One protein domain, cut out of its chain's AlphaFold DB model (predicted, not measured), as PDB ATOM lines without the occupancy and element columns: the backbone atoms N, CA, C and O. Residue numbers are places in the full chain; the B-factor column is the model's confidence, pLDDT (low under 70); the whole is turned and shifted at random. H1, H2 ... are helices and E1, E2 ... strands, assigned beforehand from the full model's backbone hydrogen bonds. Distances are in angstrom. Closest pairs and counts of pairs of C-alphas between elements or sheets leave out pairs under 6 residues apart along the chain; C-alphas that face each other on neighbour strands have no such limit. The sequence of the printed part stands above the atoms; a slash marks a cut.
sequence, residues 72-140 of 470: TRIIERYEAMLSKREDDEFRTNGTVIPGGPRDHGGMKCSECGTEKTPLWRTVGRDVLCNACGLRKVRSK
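AT A GLANCE: This is residues 72 to 140 of the 470 residues of the protein "Hypothetical protein" of Chloropicon primus (UniProt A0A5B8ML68). A long, free helical arm, H1, sticks out from a small body in which a three-stranded sheet has one helix, H2, packed along one face. A long loop, residues 99 to 118, joins E1 to E2 and lies at the end of the body away from H1. The printed part has 69 residues, with two named helices and three named strands in the order H1, E1, E2, E3, H2; the class is mixed, helices and strands, and the sheet runs E1, E2, E3, all antiparallel. The whole is only just extended, close to loose, with a radius of gyration of the C-alphas of 16.9 A; H1 makes much of the length in spans of 52 by 29 by 16 A.

IN THESE COORDINATES: Find C-alpha 72 at (255.338, 261.821, 128.722); from there H1, residues 72 to 89, runs 25.5 A to C-alpha 89 at (236.767, 268.427, 112.598). Next look at E1, residues 96 to 98, 6.6 A long. Beyond the loop come E2, residues 119 to 123, 12.8 A long, and E3, residues 126 to 129, 9.8 A long. H2, residues 130 to 140, then runs 15.9 A to C-alpha 140 at (229.533, 280.529, 104.257).

HOW THE PARTS SIT: Begin with the sheet, a meander, each strand the antiparallel neighbour of the one before. E1 and E2 form a hairpin at 166 degrees between their directions; look for N 97 and O 120, 3.2 A apart, within hydrogen-bond range. E2 and E3 form a hairpin at 153 degrees, where N 121 and O 128 are 2.8 A apart and N 128 and O 121 are 2.9 A apart. E1 and E3 are the edge strands and are apart. H2 is on one face of the sheet, in two layers, a helix layer and a strand layer. Its height over the sheet is 9.8 A, and it lies over E2 and E3. It runs along the strands, at 15 degrees to E2 on the local plane. The closest C-alphas of E2 and H2 are those of Leu 119 and Asn 130, 5.2 A apart. H1 is not on the sheet, and it is apart from H2. In the helices, 11 of 14 O i to N i+4 pairs in H1 and 6 of 7 in H2 are within hydrogen-bond range.

THE WHOLE: The two C-alphas farthest apart are those of Thr 72 and Gly 113, 53.3 A. Residues 72 to 89 stand free; without them the body spans 30 by 21 by 16 A. The printed part has no cut. The link from E1 to E2 is long, that from H1 to E1 is short, and those from E2 to E3 and from E3 to H2 are tight. The mean pLDDT of the printed part is 72.8; look under 70 at residues 74, 78, 81 to 105 and 140.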
ATOM      1  N   THR A  72     256.620 261.409 128.117       72.25
ATOM      2  CA  THR A  72     255.338 261.821 128.722       72.25
ATOM      3  C   THR A  72     254.905 263.230 128.313       72.25
ATOM      4  O   THR A  72     253.751 263.409 127.931       72.25
ATOM      5  N   ARG A  73     255.810 264.220 128.284       73.56
ATOM      6  CA  ARG A  73     255.478 265.592 127.842       73.56
ATOM      7  C   ARG A  73     255.070 265.646 126.364       73.56
ATOM      8  O   ARG A  73     254.243 266.475 125.987       73.56
ATOM      9  N   ILE A  74     255.631 264.775 125.520       63.62
ATOM     10  CA  ILE A  74     255.235 264.631 124.111       63.62
ATOM     11  C   ILE A  74     253.834 264.006 124.008       63.62
ATOM     12  O   ILE A  74     253.008 264.518 123.252       63.62
ATOM     13  N   ILE A  75     253.542 262.965 124.796       72.75
ATOM     14  CA  ILE A  75     252.227 262.302 124.845       72.75
ATOM     15  C   ILE A  75     251.138 263.274 125.323       72.75
ATOM     16  O   ILE A  75     250.168 263.490 124.599       72.75
ATOM     17  N   GLU A  76     251.325 263.946 126.464       82.31
ATOM     18  CA  GLU A  76     250.369 264.935 126.989       82.31
ATOM     19  C   GLU A  76     250.101 266.065 125.981       82.31
ATOM     20  O   GLU A  76     248.955 266.463 125.752       82.31
ATOM     21  N   ARG A  77     251.153 266.565 125.314       75.69
ATOM     22  CA  ARG A  77     251.026 267.592 124.267       75.69
ATOM     23  C   ARG A  77     250.267 267.075 123.042       75.69
ATOM     24  O   ARG A  77     249.543 267.854 122.424       75.69
ATOM     25  N   TYR A  78     250.409 265.798 122.690       66.12
ATOM     26  CA  TYR A  78     249.695 265.163 121.580       66.12
ATOM     27  C   TYR A  78     248.208 264.951 121.902       66.12
ATOM     28  O   TYR A  78     247.347 265.352 121.119       66.12
ATOM     29  N   GLU A  79     247.877 264.449 123.093       81.31
ATOM     30  CA  GLU A  79     246.495 264.308 123.576       81.31
ATOM     31  C   GLU A  79     245.788 265.675 123.702       81.31
ATOM     32  O   GLU A  79     244.634 265.840 123.286       81.31
ATOM     33  N   ALA A  80     246.509 266.710 124.149       74.88
ATOM     34  CA  ALA A  80     246.044 268.101 124.187       74.88
ATOM     35  C   ALA A  80     245.912 268.778 122.801       74.88
ATOM     36  O   ALA A  80     245.436 269.919 122.716       74.88
ATOM     37  N   MET A  81     246.340 268.109 121.721       66.38
ATOM     38  CA  MET A  81     246.075 268.491 120.327       66.38
ATOM     39  C   MET A  81     244.946 267.657 119.707       66.38
ATOM     40  O   MET A  81     244.106 268.232 119.017       66.38
ATOM     41  N   LEU A  82     244.871 266.349 119.985       66.12
ATOM     42  CA  LEU A  82     243.776 265.486 119.519       66.12
ATOM     43  C   LEU A  82     242.415 265.944 120.064       66.12
ATOM     44  O   LEU A  82     241.494 266.172 119.287       66.12
ATOM     45  N   SER A  83     242.318 266.200 121.370       69.88
ATOM     46  CA  SER A  83     241.095 266.722 122.011       69.88
ATOM     47  C   SER A  83     240.589 268.031 121.381       69.88
ATOM     48  O   SER A  83     239.391 268.216 121.190       69.88
ATOM     49  N   LYS A  84     241.495 268.929 120.968       62.28
ATOM     50  CA  LYS A  84     241.149 270.177 120.254       62.28
ATOM     51  C   LYS A  84     240.763 269.969 118.788       62.28
ATOM     52  O   LYS A  84     240.188 270.871 118.182       62.28
ATOM     53  N   ARG A  85     241.114 268.823 118.197       53.03
ATOM     54  CA  ARG A  85     240.796 268.474 116.808       53.03
ATOM     55  C   ARG A  85     239.376 267.934 116.683       53.03
ATOM     56  O   ARG A  85     238.670 268.329 115.758       53.03
ATOM     57  N   GLU A  86     238.941 267.098 117.625       54.47
ATOM     58  CA  GLU A  86     237.587 266.525 117.642       54.47
ATOM     59  C   GLU A  86     236.496 267.618 117.661       54.47
ATOM     60  O   GLU A  86     235.514 267.528 116.917       54.47
ATOM     61  N   ASP A  87     236.728 268.711 118.400       50.56
ATOM     62  CA  ASP A  87     235.845 269.888 118.488       50.56
ATOM     63  C   ASP A  87     235.641 270.661 117.158       50.56
ATOM     64  O   ASP A  87     234.587 271.282 116.960       50.56
ATOM     65  N   ASP A  88     236.620 270.666 116.239       47.31
ATOM     66  CA  ASP A  88     236.570 271.467 114.994       47.31
ATOM     67  C   ASP A  88     236.428 270.610 113.716       47.31
ATOM     68  O   ASP A  88     235.819 271.045 112.728       47.31
ATOM     69  N   GLU A  89     236.892 269.355 113.732       47.91
ATOM     70  CA  GLU A  89     236.767 268.427 112.598       47.91
ATOM     71  C   GLU A  89     235.298 268.027 112.354       47.91
ATOM     72  O   GLU A  89     234.816 268.118 111.217       47.91
ATOM     73  N   PHE A  90     234.528 267.770 113.425       44.97
ATOM     74  CA  PHE A  90     233.069 267.550 113.369       44.97
ATOM     75  C   PHE A  90     232.299 268.728 112.733       44.97
ATOM     76  O   PHE A  90     231.154 268.594 112.291       44.97
ATOM     77  N   ARG A  91     232.917 269.914 112.667       48.72
ATOM     78  CA  ARG A  91     232.274 271.163 112.251       48.72
ATOM     79  C   ARG A  91     232.468 271.517 110.776       48.72
ATOM     80  O   ARG A  91     231.785 272.425 110.285       48.72
ATOM     81  N   THR A  92     233.389 270.853 110.071       48.41
ATOM     82  CA  THR A  92     233.883 271.332 108.764       48.41
ATOM     83  C   THR A  92     233.919 270.293 107.640       48.41
ATOM     84  O   THR A  92     233.587 270.662 106.506       48.41
ATOM     85  N   ASN A  93     234.249 269.027 107.914       42.50
ATOM     86  CA  ASN A  93     234.487 268.012 106.880       42.50
ATOM     87  C   ASN A  93     233.300 267.045 106.714       42.50
ATOM     88  O   ASN A  93     233.124 266.105 107.478       42.50
ATOM     89  N   GLY A  94     232.489 267.262 105.673       47.47
ATOM     90  CA  GLY A  94     231.479 266.294 105.228       47.47
ATOM     91  C   GLY A  94     232.060 265.293 104.227       47.47
ATOM     92  O   GLY A  94     232.752 265.697 103.289       47.47
ATOM     93  N   THR A  95     231.753 264.005 104.403       47.53
ATOM     94  CA  THR A  95     232.207 262.894 103.553       47.53
ATOM     95  C   THR A  95     231.981 263.169 102.063       47.53
ATOM     96  O   THR A  95     230.882 263.547 101.631       47.53
ATOM     97  N   VAL A  96     233.037 262.963 101.273       53.09
ATOM     98  CA  VAL A  96     233.066 263.149  99.818       53.09
ATOM     99  C   VAL A  96     233.061 261.778  99.152       53.09
ATOM    100  O   VAL A  96     233.961 260.982  99.399       53.09
ATOM    101  N   ILE A  97     232.070 261.512  98.299       63.50
ATOM    102  CA  ILE A  97     231.936 260.228  97.594       63.50
ATOM    103  C   ILE A  97     232.196 260.465  96.094       63.50
ATOM    104  O   ILE A  97     231.503 261.301  95.493       63.50
ATOM    105  N   PRO A  98     233.186 259.788  95.476       54.84
ATOM    106  CA  PRO A  98     233.489 259.944  94.054       54.84
ATOM    107  C   PRO A  98     232.301 259.501  93.192       54.84
ATOM    108  O   PRO A  98     231.781 258.401  93.359       54.84
ATOM    109  N   GLY A  99     231.859 260.370  92.275       49.16
ATOM    110  CA  GLY A  99     230.669 260.143  91.450       49.16
ATOM    111  C   GLY A  99     230.968 259.269  90.235       49.16
ATOM    112  O   GLY A  99     231.162 259.790  89.137       49.16
ATOM    113  N   GLY A 100     231.032 257.954  90.438       48.97
ATOM    114  CA  GLY A 100     231.233 256.976  89.367       48.97
ATOM    115  C   GLY A 100     229.940 256.660  88.590       48.97
ATOM    116  O   GLY A 100     228.846 256.863  89.111       48.97
ATOM    117  N   PRO A 101     230.015 256.099  87.365       47.41
ATOM    118  CA  PRO A 101     228.828 255.685  86.601       47.41
ATOM    119  C   PRO A 101     228.102 254.429  87.123       47.41
ATOM    120  O   PRO A 101     227.280 253.878  86.394       47.41
ATOM    121  N   ARG A 102     228.427 253.933  88.325       50.69
ATOM    122  CA  ARG A 102     227.908 252.673  88.884       50.69
ATOM    123  C   ARG A 102     227.124 252.954  90.168       50.69
ATOM    124  O   ARG A 102     227.655 253.555  91.094       50.69
ATOM    125  N   ASP A 103     225.861 252.539  90.174       53.88
ATOM    126  CA  ASP A 103     224.997 252.338  91.346       53.88
ATOM    127  C   ASP A 103     224.910 253.489  92.366       53.88
ATOM    128  O   ASP A 103     225.060 253.332  93.575       53.88
ATOM    129  N   HIS A 104     224.550 254.675  91.868       59.34
ATOM    130  CA  HIS A 104     224.033 255.793  92.676       59.34
ATOM    131  C   HIS A 104     222.493 255.908  92.624       59.34
ATOM    132  O   HIS A 104     221.932 256.983  92.850       59.34
ATOM    133  N   GLY A 105     221.798 254.810  92.302       58.38
ATOM    134  CA  GLY A 105     220.343 254.765  92.133       58.38
ATOM    135  C   GLY A 105     219.588 255.196  93.393       58.38
ATOM    136  O   GLY A 105     219.527 254.455  94.368       58.38
ATOM    137  N   GLY A 106     219.011 256.401  93.364       71.94
ATOM    138  CA  GLY A 106     218.257 256.996  94.474       71.94
ATOM    139  C   GLY A 106     218.913 258.221  95.126       71.94
ATOM    140  O   GLY A 106     218.229 258.960  95.837       71.94
ATOM    141  N   MET A 107     220.196 258.507  94.864       80.25
ATOM    142  CA  MET A 107     220.814 259.755  95.327       80.25
ATOM    143  C   MET A 107     220.395 260.930  94.437       80.25
ATOM    144  O   MET A 107     220.704 260.969  93.249       80.25
ATOM    145  N   LYS A 108     219.718 261.920  95.031       90.81
ATOM    146  CA  LYS A 108     219.308 263.170  94.374       90.81
ATOM    147  C   LYS A 108     219.781 264.384  95.165       90.81
ATOM    148  O   LYS A 108     219.716 264.403  96.391       90.81
ATOM    149  N   CYS A 109     220.243 265.415  94.463       92.69
ATOM    150  CA  CYS A 109     220.730 266.644  95.086       92.69
ATOM    151  C   CYS A 109     219.598 267.409  95.795       92.69
ATOM    152  O   CYS A 109     218.700 267.918  95.122       92.69
ATOM    153  N   SER A 110     219.686 267.593  97.117       91.62
ATOM    154  CA  SER A 110     218.680 268.301  97.933       91.62
ATOM    155  C   SER A 110     218.396 269.744  97.478       91.62
ATOM    156  O   SER A 110     217.334 270.281  97.766       91.62
ATOM    157  N   GLU A 111     219.335 270.375  96.765       89.12
ATOM    158  CA  GLU A 111     219.266 271.782  96.332       89.12
ATOM    159  C   GLU A 111     218.819 271.954  94.864       89.12
ATOM    160  O   GLU A 111     218.357 273.024  94.482       89.12
ATOM    161  N   CYS A 112     219.001 270.944  94.000       92.69
ATOM    162  CA  CYS A 112     218.722 271.089  92.560       92.69
ATOM    163  C   CYS A 112     218.208 269.823  91.853       92.69
ATOM    164  O   CYS A 112     218.287 269.741  90.628       92.69
ATOM    165  N   GLY A 113     217.762 268.812  92.598       91.44
ATOM    166  CA  GLY A 113     217.119 267.595  92.087       91.44
ATOM    167  C   GLY A 113     218.006 266.619  91.306       91.44
ATOM    168  O   GLY A 113     217.644 265.456  91.213       91.44
ATOM    169  N   THR A 114     219.158 267.046  90.769       89.50
ATOM    170  CA  THR A 114     219.965 266.200  89.869       89.50
ATOM    171  C   THR A 114     220.401 264.892  90.528       89.50
ATOM    172  O   THR A 114     220.926 264.897  91.644       89.50
ATOM    173  N   GLU A 115     220.217 263.802  89.790       90.25
ATOM    174  CA  GLU A 115     220.613 262.426  90.127       90.25
ATOM    175  C   GLU A 115     221.979 262.063  89.518       90.25
ATOM    176  O   GLU A 115     222.585 261.050  89.851       90.25
ATOM    177  N   LYS A 116     222.487 262.907  88.609       85.19
ATOM    178  CA  LYS A 116     223.774 262.726  87.926       85.19
ATOM    179  C   LYS A 116     224.725 263.856  88.306       85.19
ATOM    180  O   LYS A 116     224.412 265.037  88.133       85.19
ATOM    181  N   THR A 117     225.893 263.499  88.840       85.88
ATOM    182  CA  THR A 117     226.970 264.432  89.191       85.88
ATOM    183  C   THR A 117     228.320 263.701  89.229       85.88
ATOM    184  O   THR A 117     228.352 262.554  89.659       85.88
ATOM    185  N   PRO A 118     229.442 264.333  88.828       86.88
ATOM    186  CA  PRO A 118     230.769 263.704  88.902       86.88
ATOM    187  C   PRO A 118     231.334 263.601  90.332       86.88
ATOM    188  O   PRO A 118     232.395 263.023  90.538       86.88
ATOM    189  N   LEU A 119     230.676 264.208  91.327       86.56
ATOM    190  CA  LEU A 119     231.080 264.123  92.732       86.56
ATOM    191  C   LEU A 119     229.889 264.425  93.645       86.56
ATOM    192  O   LEU A 119     229.287 265.502  93.535       86.56
ATOM    193  N   TRP A 120     229.600 263.520  94.577       89.81
ATOM    194  CA  TRP A 120     228.644 263.761  95.652       89.81
ATOM    195  C   TRP A 120     229.346 264.408  96.850       89.81
ATOM    196  O   TRP A 120     230.458 264.037  97.234       89.81
ATOM    197  N   ARG A 121     228.697 265.415  97.438       90.75
ATOM    198  CA  ARG A 121     229.174 266.149  98.613       90.75
ATOM    199  C   ARG A 121     228.094 266.136  99.682       90.75
ATOM    200  O   ARG A 121     227.027 266.712  99.467       90.75
ATOM    201  N   THR A 122     228.381 265.552 100.836       86.31
ATOM    202  CA  THR A 122     227.540 265.757 102.021       86.31
ATOM    203  C   THR A 122     227.888 267.102 102.668       86.31
ATOM    204  O   THR A 122     229.050 267.509 102.700       86.31
ATOM    205  N   VAL A 123     226.883 267.852 103.131       83.56
ATOM    206  CA  VAL A 123     227.085 269.119 103.858       83.56
ATOM    207  C   VAL A 123     226.121 269.161 105.042       83.56
ATOM    208  O   VAL A 123     225.008 269.676 104.945       83.56
ATOM    209  N   GLY A 124     226.544 268.596 106.172       82.81
ATOM    210  CA  GLY A 124     225.636 268.293 107.278       82.81
ATOM    211  C   GLY A 124     224.711 267.143 106.881       82.81
ATOM    212  O   GLY A 124     225.192 266.077 106.518       82.81
ATOM    213  N   ARG A 125     223.391 267.366 106.915       78.81
ATOM    214  CA  ARG A 125     222.383 266.359 106.525       78.81
ATOM    215  C   ARG A 125     221.992 266.404 105.037       78.81
ATOM    216  O   ARG A 125     221.251 265.536 104.589       78.81
ATOM    217  N   ASP A 126     222.479 267.387 104.273       84.06
ATOM    218  CA  ASP A 126     222.147 267.540 102.850       84.06
ATOM    219  C   ASP A 126     223.079 266.704 101.957       84.06
ATOM    220  O   ASP A 126     224.306 266.828 102.051       84.06
ATOM    221  N   VAL A 127     222.508 265.946 101.014       90.31
ATOM    222  CA  VAL A 127     223.248 265.309  99.910       90.31
ATOM    223  C   VAL A 127     223.225 266.252  98.711       90.31
ATOM    224  O   VAL A 127     222.171 266.542  98.148       90.31
ATOM    225  N   LEU A 128     224.389 266.762  98.310       92.69
ATOM    226  CA  LEU A 128     224.507 267.789  97.278       92.69
ATOM    227  C   LEU A 128     225.386 267.332  96.116       92.69
ATOM    228  O   LEU A 128     226.437 266.721  96.297       92.69
ATOM    229  N   CYS A 129     225.001 267.721  94.902       94.38
ATOM    230  CA  CYS A 129     225.879 267.612  93.744       94.38
ATOM    231  C   CYS A 129     227.079 268.567  93.877       94.38
ATOM    232  O   CYS A 129     227.003 269.594  94.567       94.38
ATOM    233  N   ASN A 130     228.173 268.279  93.163       92.81
ATOM    234  CA  ASN A 130     229.422 269.048  93.232       92.81
ATOM    235  C   ASN A 130     229.202 270.576  93.128       92.81
ATOM    236  O   ASN A 130     229.716 271.347  93.941       92.81
ATOM    237  N   ALA A 131     228.373 271.015  92.174       91.81
ATOM    238  CA  ALA A 131     228.083 272.427  91.918       91.81
ATOM    239  C   ALA A 131     227.230 273.109  93.009       91.81
ATOM    240  O   ALA A 131     227.335 274.323  93.202       91.81
ATOM    241  N   CYS A 132     226.385 272.369  93.729       91.69
ATOM    242  CA  CYS A 132     225.587 272.911  94.834       91.69
ATOM    243  C   CYS A 132     226.390 272.930  96.138       91.69
ATOM    244  O   CYS A 132     226.443 273.971  96.792       91.69
ATOM    245  N   GLY A 133     227.127 271.857  96.452       92.00
ATOM    246  CA  GLY A 133     228.032 271.828  97.605       92.00
ATOM    247  C   GLY A 133     229.089 272.940  97.547       92.00
ATOM    248  O   GLY A 133     229.254 273.690  98.509       92.00
ATOM    249  N   LEU A 134     229.733 273.143  96.389       89.62
ATOM    250  CA  LEU A 134     230.708 274.229  96.201       89.62
ATOM    251  C   LEU A 134     230.098 275.635  96.345       89.62
ATOM    252  O   LEU A 134     230.788 276.545  96.810       89.62
ATOM    253  N   ARG A 135     228.821 275.833  95.984       87.75
ATOM    254  CA  ARG A 135     228.103 277.097  96.234       87.75
ATOM    255  C   ARG A 135     227.821 277.280  97.729       87.75
ATOM    256  O   ARG A 135     228.207 278.306  98.284       87.75
ATOM    257  N   LYS A 136     227.257 276.268  98.399       85.44
ATOM    258  CA  LYS A 136     226.914 276.299  99.836       85.44
ATOM    259  C   LYS A 136     228.146 276.548 100.724       85.44
ATOM    260  O   LYS A 136     228.078 277.345 101.657       85.44
ATOM    261  N   VAL A 137     229.297 275.958 100.383       81.38
ATOM    262  CA  VAL A 137     230.586 276.198 101.065       81.38
ATOM    263  C   VAL A 137     231.132 277.609 100.804       81.38
ATOM    264  O   VAL A 137     231.579 278.271 101.743       81.38
ATOM    265  N   ARG A 138     231.085 278.111  99.560       80.88
ATOM    266  CA  ARG A 138     231.578 279.465  99.233       80.88
ATOM    267  C   ARG A 138     230.766 280.562  99.922       80.88
ATOM    268  O   ARG A 138     231.370 281.466 100.499       80.88
ATOM    269  N   SER A 139     229.436 280.454  99.951       70.00
ATOM    270  CA  SER A 139     228.565 281.437 100.615       70.00
ATOM    271  C   SER A 139     228.877 281.592 102.110       70.00
ATOM    272  O   SER A 139     228.950 282.717 102.599       70.00
ATOM    273  N   LYS A 140     229.165 280.491 102.826       65.19
ATOM    274  CA  LYS A 140     229.533 280.529 104.257       65.19
ATOM    275  C   LYS A 140     230.815 281.334 104.541       65.19
ATOM    276  O   LYS A 140     230.918 281.940 105.604       65.19
TER     277      LYS A 140